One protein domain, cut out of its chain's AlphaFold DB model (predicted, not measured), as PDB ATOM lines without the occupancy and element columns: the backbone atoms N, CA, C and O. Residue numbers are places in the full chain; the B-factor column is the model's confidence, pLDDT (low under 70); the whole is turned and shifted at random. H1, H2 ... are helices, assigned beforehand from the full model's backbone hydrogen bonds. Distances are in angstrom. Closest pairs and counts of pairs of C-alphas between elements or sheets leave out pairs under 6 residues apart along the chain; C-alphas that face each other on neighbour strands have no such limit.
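Overview. This is residues 161 to 239 of the 240 residues of an uncharacterized protein of Devosia sp. Leaf64 (UniProt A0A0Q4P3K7). One long helix, H1, runs through the middle, and a helical hairpin, H3 and H4, packs crosswise over one side of it. The short helix H2 lies near the last residues of H1, far from the mean of the C-alphas, while H5 runs beside the first half of H1, nearly in line with it but the opposite way and only loosely joined to it. The printed part has 79 residues, with five named helices in the order H1, H2, H3, H4, H5 and no named strand; its class is all helix. It is compact, with a radius of gyration of the C-alphas of 11.6 A, and its C-alphas span 31 by 29 by 17 A.

Arrangement. Start at H1, residues 166 to 181, the hub, which touches three other helices. Past its end comes H2, residues 184 to 188, close to H1 but not clearly touching; their closest C-alphas, those of Leu 179 and Ser 185, are 7.3 A apart. Next find H3, residues 197 to 206, which touches residues 173 to 180 of H1 at a steep tilt of 53 degrees, opposite ways; the closest C-alphas are those of Thr 177 and His 201, 6.1 A apart. H4, residues 211 to 225, forms a hairpin with H3 at a shallow tilt of 28 degrees, and the closest C-alphas, of Ala 203 and Ala 214, are 4.7 A apart. H4 also touches residues 166 to 173 of H1, the same way at a steep tilt of 68 degrees, only just short of perpendicular; look at the C-alphas of Leu 173 and Ala 218, the closest, 6.3 A apart. H5, residues 231 to 237, only just touches residues 168 to 172 of H1, with 3 pairs of C-alphas within 8 A, the closest being Leu 168 and Ile 233 at 6.9 A; the tilt is a shallow 14 degrees, opposite ways. H2 and H4 are apart, and so are H3 and H5. In H1, H2 and H3 every O i to N i+4 pair is within hydrogen-bond range; in H4 8 of 11 are, and in H5 1 of 3, beside 3 of 4 O i to N i+3 pairs.

Along the chain. Find C-alpha 166 at (9.909, 10.145, -11.702); from there H1 runs 22.6 A to C-alpha 181 at (10.965, 10.631, 10.821). H2 measures 5.4 A, H3 14.3 A and H4 20.4 A. H5 covers 10.0 A and ends at C-alpha 237, (1.584, 16.712, -12.518).

Size, cuts and confidence. The C-alphas farthest apart, those of Val 186 and Ser 239, are 33.2 A apart. The printed part has no cut and no long link. Confidence is under 70 at residues 181 to 189 and 238 to 239.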
ATOM      1  N   GLY A 161       0.553   1.685  -9.744       90.25
ATOM      2  CA  GLY A 161       0.836   2.935  -9.040       90.25
ATOM      3  C   GLY A 161       0.534   4.165  -9.889       90.25
ATOM      4  O   GLY A 161      -0.090   4.052 -10.942       90.25
ATOM      5  N   VAL A 162       0.962   5.330  -9.410       92.00
ATOM      6  CA  VAL A 162       0.812   6.587 -10.156       92.00
ATOM      7  C   VAL A 162       1.713   6.619 -11.385       92.00
ATOM      8  O   VAL A 162       2.817   6.067 -11.387       92.00
ATOM      9  N   ASP A 163       1.250   7.316 -12.413       92.81
ATOM     10  CA  ASP A 163       1.935   7.590 -13.678       92.81
ATOM     11  C   ASP A 163       2.704   8.922 -13.667       92.81
ATOM     12  O   ASP A 163       3.192   9.367 -14.701       92.81
ATOM     13  N   TRP A 164       2.886   9.526 -12.490       93.62
ATOM     14  CA  TRP A 164       3.593  10.795 -12.318       93.62
ATOM     15  C   TRP A 164       5.037  10.743 -12.853       93.62
ATOM     16  O   TRP A 164       5.640   9.662 -12.883       93.62
ATOM     17  N   PRO A 165       5.623  11.892 -13.230       94.69
ATOM     18  CA  PRO A 165       7.055  12.028 -13.482       94.69
ATOM     19  C   PRO A 165       7.916  11.469 -12.336       94.69
ATOM     20  O   PRO A 165       7.559  11.587 -11.163       94.69
ATOM     21  N   ASP A 166       9.041  10.830 -12.674       93.94
ATOM     22  CA  ASP A 166       9.909  10.145 -11.702       93.94
ATOM     23  C   ASP A 166      10.438  11.077 -10.604       93.94
ATOM     24  O   ASP A 166      10.536  10.673  -9.450       93.94
ATOM     25  N   ASP A 167      10.777  12.314 -10.959       91.88
ATOM     26  CA  ASP A 167      11.237  13.359 -10.044       91.88
ATOM     27  C   ASP A 167      10.157  13.739  -9.023       91.88
ATOM     28  O   ASP A 167      10.449  13.845  -7.834       91.88
ATOM     29  N   LEU A 168       8.895  13.841  -9.451       92.56
ATOM     30  CA  LEU A 168       7.772  14.107  -8.547       92.56
ATOM     31  C   LEU A 168       7.459  12.915  -7.638       92.56
ATOM     32  O   LEU A 168       7.082  13.101  -6.480       92.56
ATOM     33  N   VAL A 169       7.623  11.684  -8.132       94.06
ATOM     34  CA  VAL A 169       7.492  10.473  -7.305       94.06
ATOM     35  C   VAL A 169       8.596  10.418  -6.250       94.06
ATOM     36  O   VAL A 169       8.319  10.095  -5.095       94.06
ATOM     37  N   GLU A 170       9.833  10.731  -6.632       91.50
ATOM     38  CA  GLU A 170      10.988  10.779  -5.735       91.50
ATOM     39  C   GLU A 170      10.822  11.869  -4.664       91.50
ATOM     40  O   GLU A 170      10.970  11.588  -3.475       91.50
ATOM     41  N   GLU A 171      10.409  13.075  -5.064       89.25
ATOM     42  CA  GLU A 171      10.103  14.185  -4.155       89.25
ATOM     43  C   GLU A 171       9.012  13.798  -3.148       89.25
ATOM     44  O   GLU A 171       9.190  13.958  -1.940       89.25
ATOM     45  N   ALA A 172       7.905  13.222  -3.625       90.81
ATOM     46  CA  ALA A 172       6.812  12.762  -2.775       90.81
ATOM     47  C   ALA A 172       7.249  11.679  -1.781       90.81
ATOM     48  O   ALA A 172       6.817  11.674  -0.624       90.81
ATOM     49  N   LEU A 173       8.100  10.756  -2.228       90.38
ATOM     50  CA  LEU A 173       8.628   9.681  -1.403       90.38
ATOM     51  C   LEU A 173       9.517  10.217  -0.271       90.38
ATOM     52  O   LEU A 173       9.358   9.795   0.879       90.38
ATOM     53  N   ILE A 174      10.429  11.143  -0.582       86.38
ATOM     54  CA  ILE A 174      11.309  11.786   0.404       86.38
ATOM     55  C   ILE A 174      10.471  12.605   1.388       86.38
ATOM     56  O   ILE A 174      10.553  12.373   2.591       86.38
ATOM     57  N   TYR A 175       9.574  13.456   0.883       85.94
ATOM     58  CA  TYR A 175       8.689  14.289   1.699       85.94
ATOM     59  C   TYR A 175       7.888  13.477   2.729       85.94
ATOM     60  O   TYR A 175       7.848  13.812   3.913       85.94
ATOM     61  N   MET A 176       7.271  12.371   2.306       85.31
ATOM     62  CA  MET A 176       6.482  11.513   3.200       85.31
ATOM     63  C   MET A 176       7.336  10.792   4.247       85.31
ATOM     64  O   MET A 176       6.871  10.547   5.361       85.31
ATOM     65  N   THR A 177       8.576  10.461   3.894       83.94
ATOM     66  CA  THR A 177       9.536   9.818   4.798       83.94
ATOM     67  C   THR A 177      10.042  10.800   5.849       83.94
ATOM     68  O   THR A 177      10.059  10.453   7.028       83.94
ATOM     69  N   ASP A 178      10.341  12.039   5.455       78.75
ATOM     70  CA  ASP A 178      10.739  13.110   6.373       78.75
ATOM     71  C   ASP A 178       9.622  13.445   7.371       78.75
ATOM     72  O   ASP A 178       9.873  13.603   8.567       78.75
ATOM     73  N   LEU A 179       8.364  13.475   6.912       77.56
ATOM     74  CA  LEU A 179       7.212  13.644   7.802       77.56
ATOM     75  C   LEU A 179       7.127  12.541   8.867       77.56
ATOM     76  O   LEU A 179       6.768  12.824  10.012       77.56
ATOM     77  N   ASP A 180       7.441  11.295   8.512       72.56
ATOM     78  CA  ASP A 180       7.373  10.164   9.439       72.56
ATOM     79  C   ASP A 180       8.556  10.141  10.429       72.56
ATOM     80  O   ASP A 180       8.367   9.853  11.612       72.56
ATOM     81  N   SER A 181       9.758  10.529   9.983       63.66
ATOM     82  CA  SER A 181      10.965  10.631  10.821       63.66
ATOM     83  C   SER A 181      10.847  11.639  11.977       63.66
ATOM     84  O   SER A 181      11.522  11.475  12.992       63.66
ATOM     85  N   ASP A 182       9.945  12.620  11.882       57.34
ATOM     86  CA  ASP A 182       9.645  13.606  12.935       57.34
ATOM     87  C   ASP A 182       8.644  13.100  14.014       57.34
ATOM     88  O   ASP A 182       8.139  13.889  14.821       57.34
ATOM     89  N   GLU A 183       8.277  11.810  14.013       54.75
ATOM     90  CA  GLU A 183       7.145  11.243  14.776       54.75
ATOM     91  C   GLU A 183       5.793  11.934  14.478       54.75
ATOM     92  O   GLU A 183       4.840  11.849  15.267       54.75
ATOM     93  N   ARG A 184       5.654  12.647  13.348       51.44
ATOM     94  CA  ARG A 184       4.389  13.339  13.021       51.44
ATOM     95  C   ARG A 184       3.268  12.373  12.666       51.44
ATOM     96  O   ARG A 184       2.105  12.760  12.797       51.44
ATOM     97  N   SER A 185       3.572  11.130  12.299       52.19
ATOM     98  CA  SER A 185       2.560  10.078  12.141       52.19
ATOM     99  C   SER A 185       1.848   9.791  13.462       52.19
ATOM    100  O   SER A 185       0.630   9.607  13.478       52.19
ATOM    101  N   VAL A 186       2.566   9.899  14.586       56.75
ATOM    102  CA  VAL A 186       2.021   9.775  15.946       56.75
ATOM    103  C   VAL A 186       1.290  11.050  16.382       56.75
ATOM    104  O   VAL A 186       0.237  10.963  17.011       56.75
ATOM    105  N   ARG A 187       1.806  12.239  16.040       53.19
ATOM    106  CA  ARG A 187       1.254  13.522  16.528       53.19
ATOM    107  C   ARG A 187       0.065  14.037  15.713       53.19
ATOM    108  O   ARG A 187      -0.927  14.462  16.292       53.19
ATOM    109  N   ASN A 188       0.145  13.967  14.384       59.53
ATOM    110  CA  ASN A 188      -0.792  14.619  13.458       59.53
ATOM    111  C   ASN A 188      -1.336  13.674  12.369       59.53
ATOM    112  O   ASN A 188      -1.957  14.143  11.415       59.53
ATOM    113  N   LYS A 189      -1.105  12.354  12.479       68.12
ATOM    114  CA  LYS A 189      -1.488  11.353  11.458       68.12
ATOM    115  C   LYS A 189      -0.949  11.684  10.055       68.12
ATOM    116  O   LYS A 189      -1.601  11.385   9.057       68.12
ATOM    117  N   SER A 190       0.201  12.355   9.989       70.12
ATOM    118  CA  SER A 190       0.863  12.758   8.742       70.12
ATOM    119  C   SER A 190       2.114  11.914   8.497       70.12
ATOM    120  O   SER A 190       2.740  11.477   9.455       70.12
ATOM    121  N   GLY A 191       2.490  11.707   7.238       78.00
ATOM    122  CA  GLY A 191       3.517  10.745   6.841       78.00
ATOM    123  C   GLY A 191       2.923   9.368   6.554       78.00
ATOM    124  O   GLY A 191       1.737   9.235   6.217       78.00
ATOM    125  N   TRP A 192       3.758   8.340   6.645       83.12
ATOM    126  CA  TRP A 192       3.343   6.973   6.368       83.12
ATOM    127  C   TRP A 192       2.411   6.416   7.451       83.12
ATOM    128  O   TRP A 192       2.613   6.629   8.645       83.12
ATOM    129  N   ASP A 193       1.396   5.652   7.046       82.06
ATOM    130  CA  ASP A 193       0.680   4.796   7.992       82.06
ATOM    131  C   ASP A 193       1.544   3.590   8.425       82.06
ATOM    132  O   ASP A 193       2.600   3.299   7.857       82.06
ATOM    133  N   ILE A 194       1.070   2.837   9.422       76.31
ATOM    134  CA  ILE A 194       1.791   1.673   9.964       76.31
ATOM    135  C   ILE A 194       2.053   0.569   8.923       76.31
ATOM    136  O   ILE A 194       2.986  -0.219   9.077       76.31
ATOM    137  N   VAL A 195       1.237   0.495   7.867       80.94
ATOM    138  CA  VAL A 195       1.325  -0.540   6.827       80.94
ATOM    139  C   VAL A 195       2.384  -0.167   5.790       80.94
ATOM    140  O   VAL A 195       3.178  -1.011   5.368       80.94
ATOM    141  N   HIS A 196       2.409   1.098   5.383       83.25
ATOM    142  CA  HIS A 196       3.251   1.622   4.320       83.25
ATOM    143  C   HIS A 196       4.581   2.173   4.833       83.25
ATOM    144  O   HIS A 196       5.527   2.205   4.051       83.25
ATOM    145  N   GLY A 197       4.690   2.518   6.121       79.75
ATOM    146  CA  GLY A 197       5.901   3.059   6.745       79.75
ATOM    147  C   GLY A 197       7.149   2.267   6.393       79.75
ATOM    148  O   GLY A 197       8.019   2.800   5.705       79.75
ATOM    149  N   PRO A 198       7.225   0.968   6.738       81.38
ATOM    150  CA  PRO A 198       8.392   0.161   6.404       81.38
ATOM    151  C   PRO A 198       8.736   0.184   4.907       81.38
ATOM    152  O   PRO A 198       9.908   0.256   4.556       81.38
ATOM    153  N   ARG A 199       7.738   0.154   4.015       85.50
ATOM    154  CA  ARG A 199       7.970   0.150   2.561       85.50
ATOM    155  C   ARG A 199       8.445   1.502   2.033       85.50
ATOM    156  O   ARG A 199       9.349   1.512   1.206       85.50
ATOM    157  N   GLY A 200       7.868   2.610   2.500       86.19
ATOM    158  CA  GLY A 200       8.280   3.962   2.112       86.19
ATOM    159  C   GLY A 200       9.711   4.262   2.538       86.19
ATOM    160  O   GLY A 200      10.542   4.628   1.712       86.19
ATOM    161  N   HIS A 201      10.025   3.951   3.794       83.69
ATOM    162  CA  HIS A 201      11.372   4.031   4.358       83.69
ATOM    163  C   HIS A 201      12.406   3.234   3.550       83.69
ATOM    164  O   HIS A 201      13.446   3.764   3.159       83.69
ATOM    165  N   TRP A 202      12.107   1.975   3.221       86.12
ATOM    166  CA  TRP A 202      13.005   1.159   2.396       86.12
ATOM    167  C   TRP A 202      13.118   1.650   0.952       86.12
ATOM    168  O   TRP A 202      14.201   1.560   0.379       86.12
ATOM    169  N   ALA A 203      12.050   2.190   0.362       88.81
ATOM    170  CA  ALA A 203      12.118   2.767  -0.975       88.81
ATOM    171  C   ALA A 203      13.063   3.982  -1.011       88.81
ATOM    172  O   ALA A 203      13.879   4.066  -1.925       88.81
ATOM    173  N   VAL A 204      13.051   4.850   0.012       87.19
ATOM    174  CA  VAL A 204      14.044   5.939   0.142       87.19
ATOM    175  C   VAL A 204      15.461   5.385   0.272       87.19
ATOM    176  O   VAL A 204      16.362   5.842  -0.424       87.19
ATOM    177  N   ALA A 205      15.659   4.360   1.107       85.00
ATOM    178  CA  ALA A 205      16.957   3.693   1.259       85.00
ATOM    179  C   ALA A 205      17.508   3.140  -0.064       85.00
ATOM    180  O   ALA A 205      18.718   3.058  -0.260       85.00
ATOM    181  N   MET A 206      16.611   2.709  -0.953       87.12
ATOM    182  CA  MET A 206      16.951   2.097  -2.230       87.12
ATOM    183  C   MET A 206      17.272   3.114  -3.326       87.12
ATOM    184  O   MET A 206      17.989   2.735  -4.244       87.12
ATOM    185  N   LEU A 207      16.813   4.371  -3.243       86.12
ATOM    186  CA  LEU A 207      17.081   5.405  -4.258       86.12
ATOM    187  C   LEU A 207      18.564   5.497  -4.677       86.12
ATOM    188  O   LEU A 207      18.830   5.427  -5.878       86.12
ATOM    189  N   PRO A 208      19.546   5.580  -3.751       81.25
ATOM    190  CA  PRO A 208      20.965   5.632  -4.120       81.25
ATOM    191  C   PRO A 208      21.554   4.279  -4.560       81.25
ATOM    192  O   PRO A 208      22.686   4.238  -5.036       81.25
ATOM    193  N   VAL A 209      20.834   3.165  -4.377       84.75
ATOM    194  CA  VAL A 209      21.320   1.805  -4.672       84.75
ATOM    195  C   VAL A 209      20.777   1.281  -6.005       84.75
ATOM    196  O   VAL A 209      21.537   0.745  -6.805       84.75
ATOM    197  N   ASP A 210      19.467   1.399  -6.214       88.62
ATOM    198  CA  ASP A 210      18.734   0.991  -7.413       88.62
ATOM    199  C   ASP A 210      17.481   1.873  -7.537       88.62
ATOM    200  O   ASP A 210      16.408   1.572  -6.996       88.62
ATOM    201  N   ARG A 211      17.655   3.009  -8.221       90.88
ATOM    202  CA  ARG A 211      16.627   4.042  -8.371       90.88
ATOM    203  C   ARG A 211      15.364   3.510  -9.047       90.88
ATOM    204  O   ARG A 211      14.263   3.831  -8.609       90.88
ATOM    205  N   ASP A 212      15.497   2.658 -10.058       92.19
ATOM    206  CA  ASP A 212      14.354   2.151 -10.822       92.19
ATOM    207  C   ASP A 212      13.473   1.224  -9.976       92.19
ATOM    208  O   ASP A 212      12.239   1.313 -10.007       92.19
ATOM    209  N   LEU A 213      14.085   0.342  -9.177       91.94
ATOM    210  CA  LEU A 213      13.335  -0.492  -8.236       91.94
ATOM    211  C   LEU A 213      12.714   0.333  -7.110       91.94
ATOM    212  O   LEU A 213      11.574   0.057  -6.723       91.94
ATOM    213  N   ALA A 214      13.430   1.340  -6.605       91.00
ATOM    214  CA  ALA A 214      12.901   2.262  -5.607       91.00
ATOM    215  C   ALA A 214      11.646   2.973  -6.129       91.00
ATOM    216  O   ALA A 214      10.598   2.920  -5.483       91.00
ATOM    217  N   LEU A 215      11.711   3.541  -7.336       94.00
ATOM    218  CA  LEU A 215      10.593   4.240  -7.970       94.00
ATOM    219  C   LEU A 215       9.410   3.321  -8.266       94.00
ATOM    220  O   LEU A 215       8.259   3.725  -8.100       94.00
ATOM    221  N   ARG A 216       9.656   2.063  -8.637       93.88
ATOM    222  CA  ARG A 216       8.582   1.080  -8.840       93.88
ATOM    223  C   ARG A 216       7.766   0.848  -7.567       93.88
ATOM    224  O   ARG A 216       6.538   0.811  -7.620       93.88
ATOM    225  N   VAL A 217       8.437   0.710  -6.423       92.94
ATOM    226  CA  VAL A 217       7.761   0.623  -5.119       92.94
ATOM    227  C   VAL A 217       7.090   1.953  -4.793       92.94
ATOM    228  O   VAL A 217       5.906   1.965  -4.448       92.94
ATOM    229  N   ALA A 218       7.812   3.063  -4.962       93.31
ATOM    230  CA  ALA A 218       7.355   4.410  -4.646       93.31
ATOM    231  C   ALA A 218       6.046   4.758  -5.360       93.31
ATOM    232  O   ALA A 218       5.099   5.171  -4.703       93.31
ATOM    233  N   ARG A 219       5.926   4.491  -6.666       94.88
ATOM    234  CA  ARG A 219       4.704   4.749  -7.449       94.88
ATOM    235  C   ARG A 219       3.463   4.099  -6.840       94.88
ATOM    236  O   ARG A 219       2.403   4.723  -6.795       94.88
ATOM    237  N   THR A 220       3.575   2.864  -6.349       93.06
ATOM    238  CA  THR A 220       2.428   2.188  -5.718       93.06
ATOM    239  C   THR A 220       2.019   2.813  -4.396       93.06
ATOM    240  O   THR A 220       0.828   2.997  -4.157       93.06
ATOM    241  N   ILE A 221       2.986   3.167  -3.549       91.25
ATOM    242  CA  ILE A 221       2.683   3.740  -2.236       91.25
ATOM    243  C   ILE A 221       2.268   5.205  -2.356       91.25
ATOM    244  O   ILE A 221       1.274   5.582  -1.754       91.25
ATOM    245  N   VAL A 222       2.931   6.003  -3.196       92.31
ATOM    246  CA  VAL A 222       2.587   7.405  -3.483       92.31
ATOM    247  C   VAL A 222       1.148   7.515  -3.979       92.31
ATOM    248  O   VAL A 222       0.406   8.361  -3.487       92.31
ATOM    249  N   GLY A 223       0.704   6.604  -4.851       90.38
ATOM    250  CA  GLY A 223      -0.684   6.584  -5.317       90.38
ATOM    251  C   GLY A 223      -1.729   6.433  -4.221       90.38
ATOM    252  O   GLY A 223      -2.826   6.962  -4.351       90.38
ATOM    253  N   HIS A 224      -1.389   5.795  -3.099       89.69
ATOM    254  CA  HIS A 224      -2.293   5.707  -1.953       89.69
ATOM    255  C   HIS A 224      -2.501   7.060  -1.246       89.69
ATOM    256  O   HIS A 224      -3.535   7.286  -0.615       89.69
ATOM    257  N   TYR A 225      -1.524   7.967  -1.351       90.06
ATOM    258  CA  TYR A 225      -1.503   9.257  -0.652       90.06
ATOM    259  C   TYR A 225      -1.695  10.468  -1.574       90.06
ATOM    260  O   TYR A 225      -1.859  11.577  -1.055       90.06
ATOM    261  N   ALA A 226      -1.712  10.253  -2.895       88.69
ATOM    262  CA  ALA A 226      -1.836  11.256  -3.952       88.69
ATOM    263  C   ALA A 226      -2.921  12.306  -3.658       88.69
ATOM    264  O   ALA A 226      -2.611  13.485  -3.513       88.69
ATOM    265  N   ASP A 227      -4.163  11.871  -3.439       85.44
ATOM    266  CA  ASP A 227      -5.314  12.771  -3.254       85.44
ATOM    267  C   ASP A 227      -5.456  13.337  -1.832       85.44
ATOM    268  O   ASP A 227      -6.383  14.095  -1.541       85.44
ATOM    269  N   ARG A 228      -4.574  12.936  -0.910       85.31
ATOM    270  CA  ARG A 228      -4.644  13.317   0.507       85.31
ATOM    271  C   ARG A 228      -3.439  14.159   0.893       85.31
ATOM    272  O   ARG A 228      -3.483  15.381   0.835       85.31
ATOM    273  N   GLN A 229      -2.359  13.498   1.294       87.19
ATOM    274  CA  GLN A 229      -1.181  14.152   1.867       87.19
ATOM    275  C   GLN A 229      -0.266  14.750   0.793       87.19
ATOM    276  O   GLN A 229       0.510  15.660   1.076       87.19
ATOM    277  N   LEU A 230      -0.393  14.267  -0.445       89.50
ATOM    278  CA  LEU A 230       0.464  14.631  -1.569       89.50
ATOM    279  C   LEU A 230      -0.234  15.499  -2.614       89.50
ATOM    280  O   LEU A 230       0.332  15.721  -3.678       89.50
ATOM    281  N   LYS A 231      -1.425  16.031  -2.316       89.00
ATOM    282  CA  LYS A 231      -2.220  16.780  -3.295       89.00
ATOM    283  C   LYS A 231      -1.452  17.955  -3.914       89.00
ATOM    284  O   LYS A 231      -1.474  18.140  -5.118       89.00
ATOM    285  N   HIS A 232      -0.693  18.685  -3.103       89.00
ATOM    286  CA  HIS A 232       0.149  19.792  -3.568       89.00
ATOM    287  C   HIS A 232       1.254  19.367  -4.560       89.00
ATOM    288  O   HIS A 232       1.670  20.174  -5.386       89.00
ATOM    289  N   ILE A 233       1.723  18.114  -4.495       89.69
ATOM    290  CA  ILE A 233       2.647  17.531  -5.480       89.69
ATOM    291  C   ILE A 233       1.861  16.988  -6.679       89.69
ATOM    292  O   ILE A 233       2.245  17.227  -7.818       89.69
ATOM    293  N   ALA A 234       0.722  16.333  -6.434       87.88
ATOM    294  CA  ALA A 234      -0.172  15.813  -7.468       87.88
ATOM    295  C   ALA A 234      -0.644  16.904  -8.440       87.88
ATOM    296  O   ALA A 234      -0.608  16.716  -9.652       87.88
ATOM    297  N   ASP A 235      -1.027  18.069  -7.917       89.25
ATOM    298  CA  ASP A 235      -1.532  19.199  -8.703       89.25
ATOM    299  C   ASP A 235      -0.469  19.737  -9.690       89.25
ATOM    300  O   ASP A 235      -0.806  20.302 -10.734       89.25
ATOM    301  N   ARG A 236       0.826  19.508  -9.419       88.88
ATOM    302  CA  ARG A 236       1.931  19.870 -10.327       88.88
ATOM    303  C   ARG A 236       2.047  18.930 -11.525       88.88
ATOM    304  O   ARG A 236       2.546  19.353 -12.560       88.88
ATOM    305  N   VAL A 237       1.550  17.697 -11.422       84.12
ATOM    306  CA  VAL A 237       1.584  16.712 -12.518       84.12
ATOM    307  C   VAL A 237       0.747  17.189 -13.704       84.12
ATOM    308  O   VAL A 237       1.178  17.065 -14.840       84.12
ATOM    309  N   GLY A 238      -0.419  17.795 -13.450       68.62
ATOM    310  CA  GLY A 238      -1.280  18.356 -14.500       68.62
ATOM    311  C   GLY A 238      -0.775  19.672 -15.107       68.62
ATOM    312  O   GLY A 238      -1.405  20.195 -16.022       68.62
ATOM    313  N   SER A 239       0.327  20.219 -14.582       57.59
ATOM    314  CA  SER A 239       0.973  21.441 -15.077       57.59
ATOM    315  C   SER A 239       2.211  21.156 -15.945       57.59
ATOM    316  O   SER A 239       2.857  22.108 -16.389       57.59
TER     317      SER A 239